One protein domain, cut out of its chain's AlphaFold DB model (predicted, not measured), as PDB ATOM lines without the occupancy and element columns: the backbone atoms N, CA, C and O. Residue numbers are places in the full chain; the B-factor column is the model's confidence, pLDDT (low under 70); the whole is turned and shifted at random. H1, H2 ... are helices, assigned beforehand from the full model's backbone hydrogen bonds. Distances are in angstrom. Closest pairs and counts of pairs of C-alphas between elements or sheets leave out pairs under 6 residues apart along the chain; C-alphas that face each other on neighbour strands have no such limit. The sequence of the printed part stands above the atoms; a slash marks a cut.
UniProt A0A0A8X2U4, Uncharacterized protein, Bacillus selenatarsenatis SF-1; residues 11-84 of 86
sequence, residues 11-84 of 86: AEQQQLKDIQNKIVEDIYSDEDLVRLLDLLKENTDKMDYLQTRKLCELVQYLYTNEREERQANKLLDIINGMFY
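What this domain is: This is residues 11 to 84 of the 86 residues of an uncharacterized protein of Bacillus selenatarsenatis SF-1 (UniProt A0A0A8X2U4). Four helices make a small up-and-down bundle of two helical hairpins: H3, the longest helix, folds back into H4 on one side, and H1 folds back into H2 on the other. The ring H1, H2, H3, H4 is only partly closed: H4 meets H1 through one end of each, while H2 and H3 come near each other without touching, and H1 splays away from H2. The printed part has 74 residues with four named helices, in the order H1, H2, H3, H4, and no named strand; the class is all helix. It is compact, with a radius of gyration of the C-alphas of 11.5 A, and rounded, spanning 33 by 27 by 17 A.

Where its parts are: H3 runs from Tyr 49, C-alpha at (37.193, 7.182, -1.658), to Thr 64, and is 22.5 A from first to last C-alpha. H4 follows as residues 72 to 83, 16.4 A long, with C-alpha 83 at (28.180, 0.711, -7.018). H2 is residues 30 to 41, 16.5 A long. H1 is residues 11 to 24, 20.0 A long, beginning at C-alpha 11 at (22.106, -1.783, -19.739).

How they stand to each other: H3 and H4 form a hairpin and touch, with 17 pairs of C-alphas within 8 A; the closest are those of Gln 51 and Met 82, 4.3 A apart. They run opposite ways at a shallow tilt of 32 degrees, only just short of steep. H4 touches H1 with residues 72 to 76 alone, and H1 touches H4 with residues 20 to 24 alone; the closest C-alphas are those of Ile 23 and Ala 72, 5.6 A apart. H1 and H4 run opposite ways at a shallow tilt of 20 degrees. H1 and H2 form the other hairpin and touch, their closest C-alphas being those of Ile 19 and Asp 32, 6.1 A apart. They run opposite ways at a steep tilt of 39 degrees. The helix packing is mostly aligned, but only just: 2 of these 3 touching pairs are at a shallow tilt. H2 is near H3, with 8 pairs of C-alphas within 10 A, and near H4, with 5 pairs. H1 and H3 are apart. In H1, H2, H3 and H4 every O i to N i+4 pair is within hydrogen-bond range.

The domain as a whole: The two C-alphas farthest apart are those of Asp 45 and Glu 68, 32.9 A. The printed part has no cut. The link from H1 to H2 is tight, with 5 residues; those from H2 to H3 and from H3 to H4 are short, with 7 residues each. The mean pLDDT of the printed part is 94.0, and no printed residue is under 70.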
ATOM      1  N   ALA A  11      21.440  -0.535 -19.374       92.81
ATOM      2  CA  ALA A  11      22.106  -1.783 -19.739       92.81
ATOM      3  C   ALA A  11      23.161  -2.208 -18.700       92.81
ATOM      4  O   ALA A  11      23.196  -3.371 -18.311       92.81
ATOM      5  N   GLU A  12      23.965  -1.265 -18.203       92.94
ATOM      6  CA  GLU A  12      24.977  -1.511 -17.164       92.94
ATOM      7  C   GLU A  12      24.308  -1.898 -15.837       92.94
ATOM      8  O   GLU A  12      24.722  -2.843 -15.170       92.94
ATOM      9  N   GLN A  13      23.227  -1.201 -15.472       93.06
ATOM     10  CA  GLN A  13      22.449  -1.506 -14.267       93.06
ATOM     11  C   GLN A  13      21.821  -2.905 -14.327       93.06
ATOM     12  O   GLN A  13      21.821  -3.620 -13.326       93.06
ATOM     13  N   GLN A  14      21.311  -3.312 -15.494       94.75
ATOM     14  CA  GLN A  14      20.778  -4.658 -15.692       94.75
ATOM     15  C   GLN A  14      21.884  -5.714 -15.583       94.75
ATOM     16  O   GLN A  14      21.696  -6.706 -14.888       94.75
ATOM     17  N   GLN A  15      23.051  -5.477 -16.189       95.25
ATOM     18  CA  GLN A  15      24.199  -6.383 -16.081       95.25
ATOM     19  C   GLN A  15      24.668  -6.552 -14.631       95.25
ATOM     20  O   GLN A  15      24.885  -7.678 -14.188       95.25
ATOM     21  N   LEU A  16      24.771  -5.458 -13.867       95.69
ATOM     22  CA  LEU A  16      25.087  -5.520 -12.439       95.69
ATOM     23  C   LEU A  16      24.052  -6.358 -11.677       95.69
ATOM     24  O   LEU A  16      24.428  -7.226 -10.890       95.69
ATOM     25  N   LYS A  17      22.759  -6.128 -11.933       95.88
ATOM     26  CA  LYS A  17      21.666  -6.871 -11.296       95.88
ATOM     27  C   LYS A  17      21.726  -8.365 -11.614       95.88
ATOM     28  O   LYS A  17      21.524  -9.185 -10.723       95.88
ATOM     29  N   ASP A  18      22.028  -8.725 -12.857       97.44
ATOM     30  CA  ASP A  18      22.166 -10.122 -13.268       97.44
ATOM     31  C   ASP A  18      23.333 -10.802 -12.535       97.44
ATOM     32  O   ASP A  18      23.180 -11.914 -12.033       97.44
ATOM     33  N   ILE A  19      24.474 -10.117 -12.396       97.50
ATOM     34  CA  ILE A  19      25.626 -10.618 -11.629       97.50
ATOM     35  C   ILE A  19      25.264 -10.774 -10.146       97.50
ATOM     36  O   ILE A  19      25.549 -11.812  -9.551       97.50
ATOM     37  N   GLN A  20      24.593  -9.788  -9.547       97.00
ATOM     38  CA  GLN A  20      24.133  -9.865  -8.157       97.00
ATOM     39  C   GLN A  20      23.189 -11.052  -7.935       97.00
ATOM     40  O   GLN A  20      23.367 -11.789  -6.968       97.00
ATOM     41  N   ASN A  21      22.233 -11.283  -8.840       97.88
ATOM     42  CA  ASN A  21      21.322 -12.428  -8.757       97.88
ATOM     43  C   ASN A  21      22.083 -13.757  -8.822       97.88
ATOM     44  O   ASN A  21      21.847 -14.633  -7.997       97.88
ATOM     45  N   LYS A  22      23.059 -13.885  -9.728       97.81
ATOM     46  CA  LYS A  22      23.917 -15.078  -9.787       97.81
ATOM     47  C   LYS A  22      24.732 -15.290  -8.513       97.81
ATOM     48  O   LYS A  22      24.990 -16.432  -8.151       97.81
ATOM     49  N   ILE A  23      25.156 -14.216  -7.840       96.81
ATOM     50  CA  ILE A  23      25.839 -14.308  -6.541       96.81
ATOM     51  C   ILE A  23      24.875 -14.782  -5.454       96.81
ATOM     52  O   ILE A  23      25.240 -15.658  -4.677       96.81
ATOM     53  N   VAL A  24      23.645 -14.257  -5.420       96.56
ATOM     54  CA  VAL A  24      22.591 -14.716  -4.496       96.56
ATOM     55  C   VAL A  24      22.292 -16.205  -4.691       96.56
ATOM     56  O   VAL A  24      22.143 -16.932  -3.713       96.56
ATOM     57  N   GLU A  25      22.220 -16.652  -5.941       96.75
ATOM     58  CA  GLU A  25      21.968 -18.047  -6.314       96.75
ATOM     59  C   GLU A  25      23.225 -18.937  -6.225       96.75
ATOM     60  O   GLU A  25      23.134 -20.140  -6.446       96.75
ATOM     61  N   ASP A  26      24.387 -18.357  -5.900       94.88
ATOM     62  CA  ASP A  26      25.708 -19.000  -5.856       94.88
ATOM     63  C   ASP A  26      26.134 -19.708  -7.163       94.88
ATOM     64  O   ASP A  26      26.950 -20.626  -7.171       94.88
ATOM     65  N   ILE A  27      25.632 -19.239  -8.306       96.31
ATOM     66  CA  ILE A  27      25.940 -19.775  -9.646       96.31
ATOM     67  C   ILE A  27      26.889 -18.880 -10.457       96.31
ATOM     68  O   ILE A  27      27.073 -19.086 -11.657       96.31
ATOM     69  N   TYR A  28      27.458 -17.846  -9.836       95.56
ATOM     70  CA  TYR A  28      28.373 -16.934 -10.520       95.56
ATOM     71  C   TYR A  28      29.726 -17.590 -10.832       95.56
ATOM     72  O   TYR A  28      30.248 -18.413 -10.071       95.56
ATOM     73  N   SER A  29      30.293 -17.155 -11.955       94.56
ATOM     74  CA  SER A  29      31.592 -17.563 -12.492       94.56
ATOM     75  C   SER A  29      32.627 -16.438 -12.389       94.56
ATOM     76  O   SER A  29      32.283 -15.279 -12.146       94.56
ATOM     77  N   ASP A  30      33.899 -16.751 -12.639       91.88
ATOM     78  CA  ASP A  30      34.943 -15.723 -12.714       91.88
ATOM     79  C   ASP A  30      34.709 -14.736 -13.875       91.88
ATOM     80  O   ASP A  30      35.037 -13.559 -13.749       91.88
ATOM     81  N   GLU A  31      34.061 -15.153 -14.973       95.69
ATOM     82  CA  GLU A  31      33.668 -14.233 -16.053       95.69
ATOM     83  C   GLU A  31      32.664 -13.175 -15.582       95.69
ATOM     84  O   GLU A  31      32.719 -12.026 -16.025       95.69
ATOM     85  N   ASP A  32      31.755 -13.532 -14.671       96.38
ATOM     86  CA  ASP A  32      30.812 -12.575 -14.086       96.38
ATOM     87  C   ASP A  32      31.556 -11.529 -13.236       96.38
ATOM     88  O   ASP A  32      31.217 -10.346 -13.274       96.38
ATOM     89  N   LEU A  33      32.617 -11.938 -12.531       94.25
ATOM     90  CA  LEU A  33      33.477 -11.029 -11.767       94.25
ATOM     91  C   LEU A  33      34.321 -10.127 -12.677       94.25
ATOM     92  O   LEU A  33      34.471  -8.942 -12.386       94.25
ATOM     93  N   VAL A  34      34.831 -10.646 -13.796       94.69
ATOM     94  CA  VAL A  34      35.541  -9.834 -14.799       94.69
ATOM     95  C   VAL A  34      34.614  -8.766 -15.377       94.69
ATOM     96  O   VAL A  34      34.974  -7.592 -15.386       94.69
ATOM     97  N   ARG A  35      33.386  -9.135 -15.764       95.06
ATOM     98  CA  ARG A  35      32.381  -8.170 -16.250       95.06
ATOM     99  C   ARG A  35      32.066  -7.098 -15.213       95.06
ATOM    100  O   ARG A  35      31.900  -5.933 -15.563       95.06
ATOM    101  N   LEU A  36      32.011  -7.471 -13.936       94.94
ATOM    102  CA  LEU A  36      31.824  -6.521 -12.845       94.94
ATOM    103  C   LEU A  36      32.980  -5.511 -12.748       94.94
ATOM    104  O   LEU A  36      32.738  -4.322 -12.543       94.94
ATOM    105  N   LEU A  37      34.225  -5.959 -12.928       93.19
ATOM    106  CA  LEU A  37      35.393  -5.076 -12.962       93.19
ATOM    107  C   LEU A  37      35.408  -4.176 -14.205       93.19
ATOM    108  O   LEU A  37      35.792  -3.012 -14.095       93.19
ATOM    109  N   ASP A  38      34.951  -4.664 -15.359       93.81
ATOM    110  CA  ASP A  38      34.828  -3.855 -16.577       93.81
ATOM    111  C   ASP A  38      33.794  -2.729 -16.409       93.81
ATOM    112  O   ASP A  38      34.079  -1.577 -16.741       93.81
ATOM    113  N   LEU A  39      32.642  -3.022 -15.786       92.75
ATOM    114  CA  LEU A  39      31.641  -2.006 -15.430       92.75
ATOM    115  C   LEU A  39      32.228  -0.902 -14.540       92.75
ATOM    116  O   LEU A  39      31.912   0.277 -14.720       92.75
ATOM    117  N   LEU A  40      33.091  -1.268 -13.586       91.12
ATOM    118  CA  LEU A  40      33.787  -0.302 -12.735       91.12
ATOM    119  C   LEU A  40      34.819   0.498 -13.516       91.12
ATOM    120  O   LEU A  40      34.876   1.713 -13.359       91.12
ATOM    121  N   LYS A  41      35.607  -0.159 -14.372       90.38
ATOM    122  CA  LYS A  41      36.669   0.468 -15.165       90.38
ATOM    123  C   LYS A  41      36.146   1.645 -15.987       90.38
ATOM    124  O   LYS A  41      36.781   2.700 -16.010       90.38
ATOM    125  N   GLU A  42      34.977   1.483 -16.601       87.31
ATOM    126  CA  GLU A  42      34.308   2.524 -17.394       87.31
ATOM    127  C   GLU A  42      33.746   3.689 -16.561       87.31
ATOM    128  O   GLU A  42      33.356   4.709 -17.127       87.31
ATOM    129  N   ASN A  43      33.695   3.555 -15.232       87.56
ATOM    130  CA  ASN A  43      33.062   4.508 -14.316       87.56
ATOM    131  C   ASN A  43      33.962   4.887 -13.122       87.56
ATOM    132  O   ASN A  43      33.470   5.398 -12.113       87.56
ATOM    133  N   THR A  44      35.273   4.634 -13.210       87.25
ATOM    134  CA  THR A  44      36.222   4.873 -12.101       87.25
ATOM    135  C   THR A  44      36.335   6.346 -11.718       87.25
ATOM    136  O   THR A  44      36.548   6.661 -10.552       87.25
ATOM    137  N   ASP A  45      36.127   7.253 -12.669       88.75
ATOM    138  CA  ASP A  45      36.102   8.705 -12.475       88.75
ATOM    139  C   ASP A  45      34.962   9.179 -11.555       88.75
ATOM    140  O   ASP A  45      35.036  10.265 -10.982       88.75
ATOM    141  N   LYS A  46      33.919   8.358 -11.391       88.50
ATOM    142  CA  LYS A  46      32.751   8.642 -10.547       88.50
ATOM    143  C   LYS A  46      32.862   8.042  -9.149       88.50
ATOM    144  O   LYS A  46      31.984   8.298  -8.325       88.50
ATOM    145  N   MET A  47      33.885   7.224  -8.900       90.56
ATOM    146  CA  MET A  47      34.064   6.546  -7.624       90.56
ATOM    147  C   MET A  47      34.629   7.505  -6.580       90.56
ATOM    148  O   MET A  47      35.644   8.166  -6.798       90.56
ATOM    149  N   ASP A  48      34.001   7.542  -5.411       91.44
ATOM    150  CA  ASP A  48      34.569   8.210  -4.250       91.44
ATOM    151  C   ASP A  48      35.610   7.327  -3.528       91.44
ATOM    152  O   ASP A  48      35.909   6.183  -3.902       91.44
ATOM    153  N   TYR A  49      36.197   7.879  -2.468       91.69
ATOM    154  CA  TYR A  49      37.193   7.182  -1.658       91.69
ATOM    155  C   TYR A  49      36.652   5.892  -1.015       91.69
ATOM    156  O   TYR A  49      37.376   4.897  -0.929       91.69
ATOM    157  N   LEU A  50      35.391   5.880  -0.568       92.31
ATOM    158  CA  LEU A  50      34.781   4.710   0.068       92.31
ATOM    159  C   LEU A  50      34.537   3.601  -0.956       92.31
ATOM    160  O   LEU A  50      34.876   2.446  -0.694       92.31
ATOM    161  N   GLN A  51      34.041   3.956  -2.138       92.62
ATOM    162  CA  GLN A  51      33.835   3.029  -3.250       92.62
ATOM    163  C   GLN A  51      35.167   2.446  -3.735       92.62
ATOM    164  O   GLN A  51      35.285   1.239  -3.948       92.62
ATOM    165  N   THR A  52      36.213   3.273  -3.821       92.75
ATOM    166  CA  THR A  52      37.573   2.819  -4.162       92.75
ATOM    167  C   THR A  52      38.115   1.845  -3.117       92.75
ATOM    168  O   THR A  52      38.674   0.801  -3.453       92.75
ATOM    169  N   ARG A  53      37.901   2.129  -1.827       94.81
ATOM    170  CA  ARG A  53      38.272   1.209  -0.746       94.81
ATOM    171  C   ARG A  53      37.532  -0.127  -0.858       94.81
ATOM    172  O   ARG A  53      38.135  -1.165  -0.595       94.81
ATOM    173  N   LYS A  54      36.258  -0.117  -1.263       95.25
ATOM    174  CA  LYS A  54      35.475  -1.338  -1.496       95.25
ATOM    175  C   LYS A  54      35.997  -2.161  -2.671       95.25
ATOM    176  O   LYS A  54      36.033  -3.382  -2.566       95.25
ATOM    177  N   LEU A  55      36.512  -1.524  -3.722       94.25
ATOM    178  CA  LEU A  55      37.218  -2.233  -4.793       94.25
ATOM    179  C   LEU A  55      38.473  -2.946  -4.280       94.25
ATOM    180  O   LEU A  55      38.671  -4.124  -4.573       94.25
ATOM    181  N   CYS A  56      39.286  -2.282  -3.456       94.81
ATOM    182  CA  CYS A  56      40.435  -2.934  -2.824       94.81
ATOM    183  C   CYS A  56      40.010  -4.116  -1.935       94.81
ATOM    184  O   CYS A  56      40.653  -5.165  -1.957       94.81
ATOM    185  N   GLU A  57      38.914  -3.965  -1.185       96.50
ATOM    186  CA  GLU A  57      38.341  -5.032  -0.357       96.50
ATOM    187  C   GLU A  57      37.898  -6.232  -1.208       96.50
ATOM    188  O   GLU A  57      38.188  -7.370  -0.839       96.50
ATOM    189  N   LEU A  58      37.273  -5.994  -2.370       95.75
ATOM    190  CA  LEU A  58      36.891  -7.058  -3.301       95.75
ATOM    191  C   LEU A  58      38.119  -7.820  -3.799       95.75
ATOM    192  O   LEU A  58      38.149  -9.044  -3.719       95.75
ATOM    193  N   VAL A  59      39.137  -7.106  -4.288       94.44
ATOM    194  CA  VAL A  59      40.359  -7.727  -4.821       94.44
ATOM    195  C   VAL A  59      41.037  -8.584  -3.752       94.44
ATOM    196  O   VAL A  59      41.373  -9.739  -4.010       94.44
ATOM    197  N   GLN A  60      41.179  -8.058  -2.533       96.62
ATOM    198  CA  GLN A  60      41.752  -8.814  -1.421       96.62
ATOM    199  C   GLN A  60      40.905 -10.044  -1.078       96.62
ATOM    200  O   GLN A  60      41.456 -11.120  -0.832       96.62
ATOM    201  N   TYR A  61      39.579  -9.906  -1.066       96.12
ATOM    202  CA  TYR A  61      38.677 -11.006  -0.755       96.12
ATOM    203  C   TYR A  61      38.787 -12.136  -1.783       96.12
ATOM    204  O   TYR A  61      38.971 -13.288  -1.395       96.12
ATOM    205  N   LEU A  62      38.764 -11.801  -3.074       94.56
ATOM    206  CA  LEU A  62      38.888 -12.767  -4.165       94.56
ATOM    207  C   LEU A  62      40.260 -13.452  -4.199       94.56
ATOM    208  O   LEU A  62      40.333 -14.630  -4.535       94.56
ATOM    209  N   TYR A  63      41.328 -12.732  -3.841       94.81
ATOM    210  CA  TYR A  63      42.688 -13.274  -3.784       94.81
ATOM    211  C   TYR A  63      42.905 -14.222  -2.597       94.81
ATOM    212  O   TYR A  63      43.664 -15.178  -2.697       94.81
ATOM    213  N   THR A  64      42.265 -13.939  -1.458       96.38
ATOM    214  CA  THR A  64      42.506 -14.671  -0.202       96.38
ATOM    215  C   THR A  64      41.601 -15.893  -0.039       96.38
ATOM    216  O   THR A  64      41.925 -16.762   0.760       96.38
ATOM    217  N   ASN A  65      40.465 -15.945  -0.741       94.75
ATOM    218  CA  ASN A  65      39.452 -16.990  -0.566       94.75
ATOM    219  C   ASN A  65      39.243 -17.737  -1.886       94.75
ATOM    220  O   ASN A  65      38.932 -17.119  -2.920       94.75
ATOM    221  N   GLU A  66      39.348 -19.064  -1.827       93.69
ATOM    222  CA  GLU A  66      38.944 -19.942  -2.928       93.69
ATOM    223  C   GLU A  66      37.439 -19.797  -3.199       93.69
ATOM    224  O   GLU A  66      36.686 -19.273  -2.373       93.69
ATOM    225  N   ARG A  67      36.972 -20.199  -4.387       90.25
ATOM    226  CA  ARG A  67      35.589 -19.927  -4.823       90.25
ATOM    227  C   ARG A  67      34.552 -20.537  -3.875       90.25
ATOM    228  O   ARG A  67      33.506 -19.925  -3.657       90.25
ATOM    229  N   GLU A  68      34.868 -21.694  -3.316       91.88
ATOM    230  CA  GLU A  68      34.077 -22.494  -2.385       91.88
ATOM    231  C   GLU A  68      33.976 -21.848  -0.993       91.88
ATOM    232  O   GLU A  68      33.031 -22.104  -0.250       91.88
ATOM    233  N   GLU A  69      34.927 -20.980  -0.642       94.69
ATOM    234  CA  GLU A  69      34.978 -20.266   0.639       94.69
ATOM    235  C   GLU A  69      34.309 -18.883   0.564       94.69
ATOM    236  O   GLU A  69      34.075 -18.220   1.584       94.69
ATOM    237  N   ARG A  70      34.001 -18.414  -0.652       94.56
ATOM    238  CA  ARG A  70      33.414 -17.093  -0.882       94.56
ATOM    239  C   ARG A  70      31.949 -17.065  -0.454       94.56
ATOM    240  O   ARG A  70      31.085 -17.680  -1.066       94.56
ATOM    241  N   GLN A  71      31.653 -16.259   0.554       95.31
ATOM    242  CA  GLN A  71      30.310 -16.039   1.065       95.31
ATOM    243  C   GLN A  71      29.566 -15.014   0.200       95.31
ATOM    244  O   GLN A  71      30.005 -13.868   0.051       95.31
ATOM    245  N   ALA A  72      28.408 -15.411  -0.333       94.75
ATOM    246  CA  ALA A  72      27.586 -14.579  -1.213       94.75
ATOM    247  C   ALA A  72      27.188 -13.234  -0.580       94.75
ATOM    248  O   ALA A  72      27.299 -12.191  -1.219       94.75
ATOM    249  N   ASN A  73      26.786 -13.231   0.695       95.62
ATOM    250  CA  ASN A  73      26.418 -12.009   1.417       95.62
ATOM    251  C   ASN A  73      27.585 -11.013   1.500       95.62
ATOM    252  O   ASN A  73      27.407  -9.837   1.205       95.62
ATOM    253  N   LYS A  74      28.793 -11.487   1.823       95.81
ATOM    254  CA  LYS A  74      29.982 -10.636   1.907       95.81
ATOM    255  C   LYS A  74      30.366 -10.064   0.542       95.81
ATOM    256  O   LYS A  74      30.703  -8.886   0.451       95.81
ATOM    257  N   LEU A  75      30.277 -10.867  -0.520       95.50
ATOM    258  CA  LEU A  75      30.476 -10.388  -1.892       95.50
ATOM    259  C   LEU A  75      29.479  -9.295  -2.262       95.50
ATOM    260  O   LEU A  75      29.885  -8.247  -2.761       95.50
ATOM    261  N   LEU A  76      28.194  -9.517  -1.989       95.81
ATOM    262  CA  LEU A  76      27.141  -8.547  -2.274       95.81
ATOM    263  C   LEU A  76      27.331  -7.253  -1.486       95.81
ATOM    264  O   LEU A  76      27.183  -6.182  -2.064       95.81
ATOM    265  N   ASP A  77      27.707  -7.326  -0.210       95.62
ATOM    266  CA  ASP A  77      27.978  -6.142   0.610       95.62
ATOM    267  C   ASP A  77      29.120  -5.302   0.029       95.62
ATOM    268  O   ASP A  77      29.019  -4.074  -0.059       95.62
ATOM    269  N   ILE A  78      30.202  -5.957  -0.409       95.81
ATOM    270  CA  ILE A  78      31.328  -5.277  -1.051       95.81
ATOM    271  C   ILE A  78      30.885  -4.653  -2.379       95.81
ATOM    272  O   ILE A  78      31.113  -3.464  -2.597       95.81
ATOM    273  N   ILE A  79      30.215  -5.426  -3.239       94.88
ATOM    274  CA  ILE A  79      29.736  -4.982  -4.553       94.88
ATOM    275  C   ILE A  79      28.778  -3.802  -4.414       94.88
ATOM    276  O   ILE A  79      28.979  -2.765  -5.042       94.88
ATOM    277  N   ASN A  80      27.783  -3.898  -3.539       93.88
ATOM    278  CA  ASN A  80      26.837  -2.815  -3.304       93.88
ATOM    279  C   ASN A  80      27.548  -1.550  -2.811       93.88
ATOM    280  O   ASN A  80      27.237  -0.457  -3.277       93.88
ATOM    281  N   GLY A  81      28.546  -1.699  -1.935       92.94
ATOM    282  CA  GLY A  81      29.377  -0.589  -1.471       92.94
ATOM    283  C   GLY A  81      30.251   0.053  -2.554       92.94
ATOM    284  O   GLY A  81      30.673   1.189  -2.376       92.94
ATOM    285  N   MET A  82      30.526  -0.633  -3.668       92.81
ATOM    286  CA  MET A  82      31.219  -0.037  -4.816       92.81
ATOM    287  C   MET A  82      30.268   0.729  -5.733       92.81
ATOM    288  O   MET A  82      30.627   1.791  -6.231       92.81
ATOM    289  N   PHE A  83      29.068   0.197  -5.973       91.44
ATOM    290  CA  PHE A  83      28.180   0.711  -7.018       91.44
ATOM    291  C   PHE A  83      27.159   1.745  -6.543       91.44
ATOM    292  O   PHE A  83      26.653   2.506  -7.370       91.44
ATOM    293  N   TYR A  84      26.877   1.806  -5.241       89.00
ATOM    294  CA  TYR A  84      25.879   2.699  -4.657       89.00
ATOM    295  C   TYR A  84      26.516   3.617  -3.617       89.00
ATOM    296  O   TYR A  84      27.246   3.150  -2.743       89.00
TER     297      TYR A  84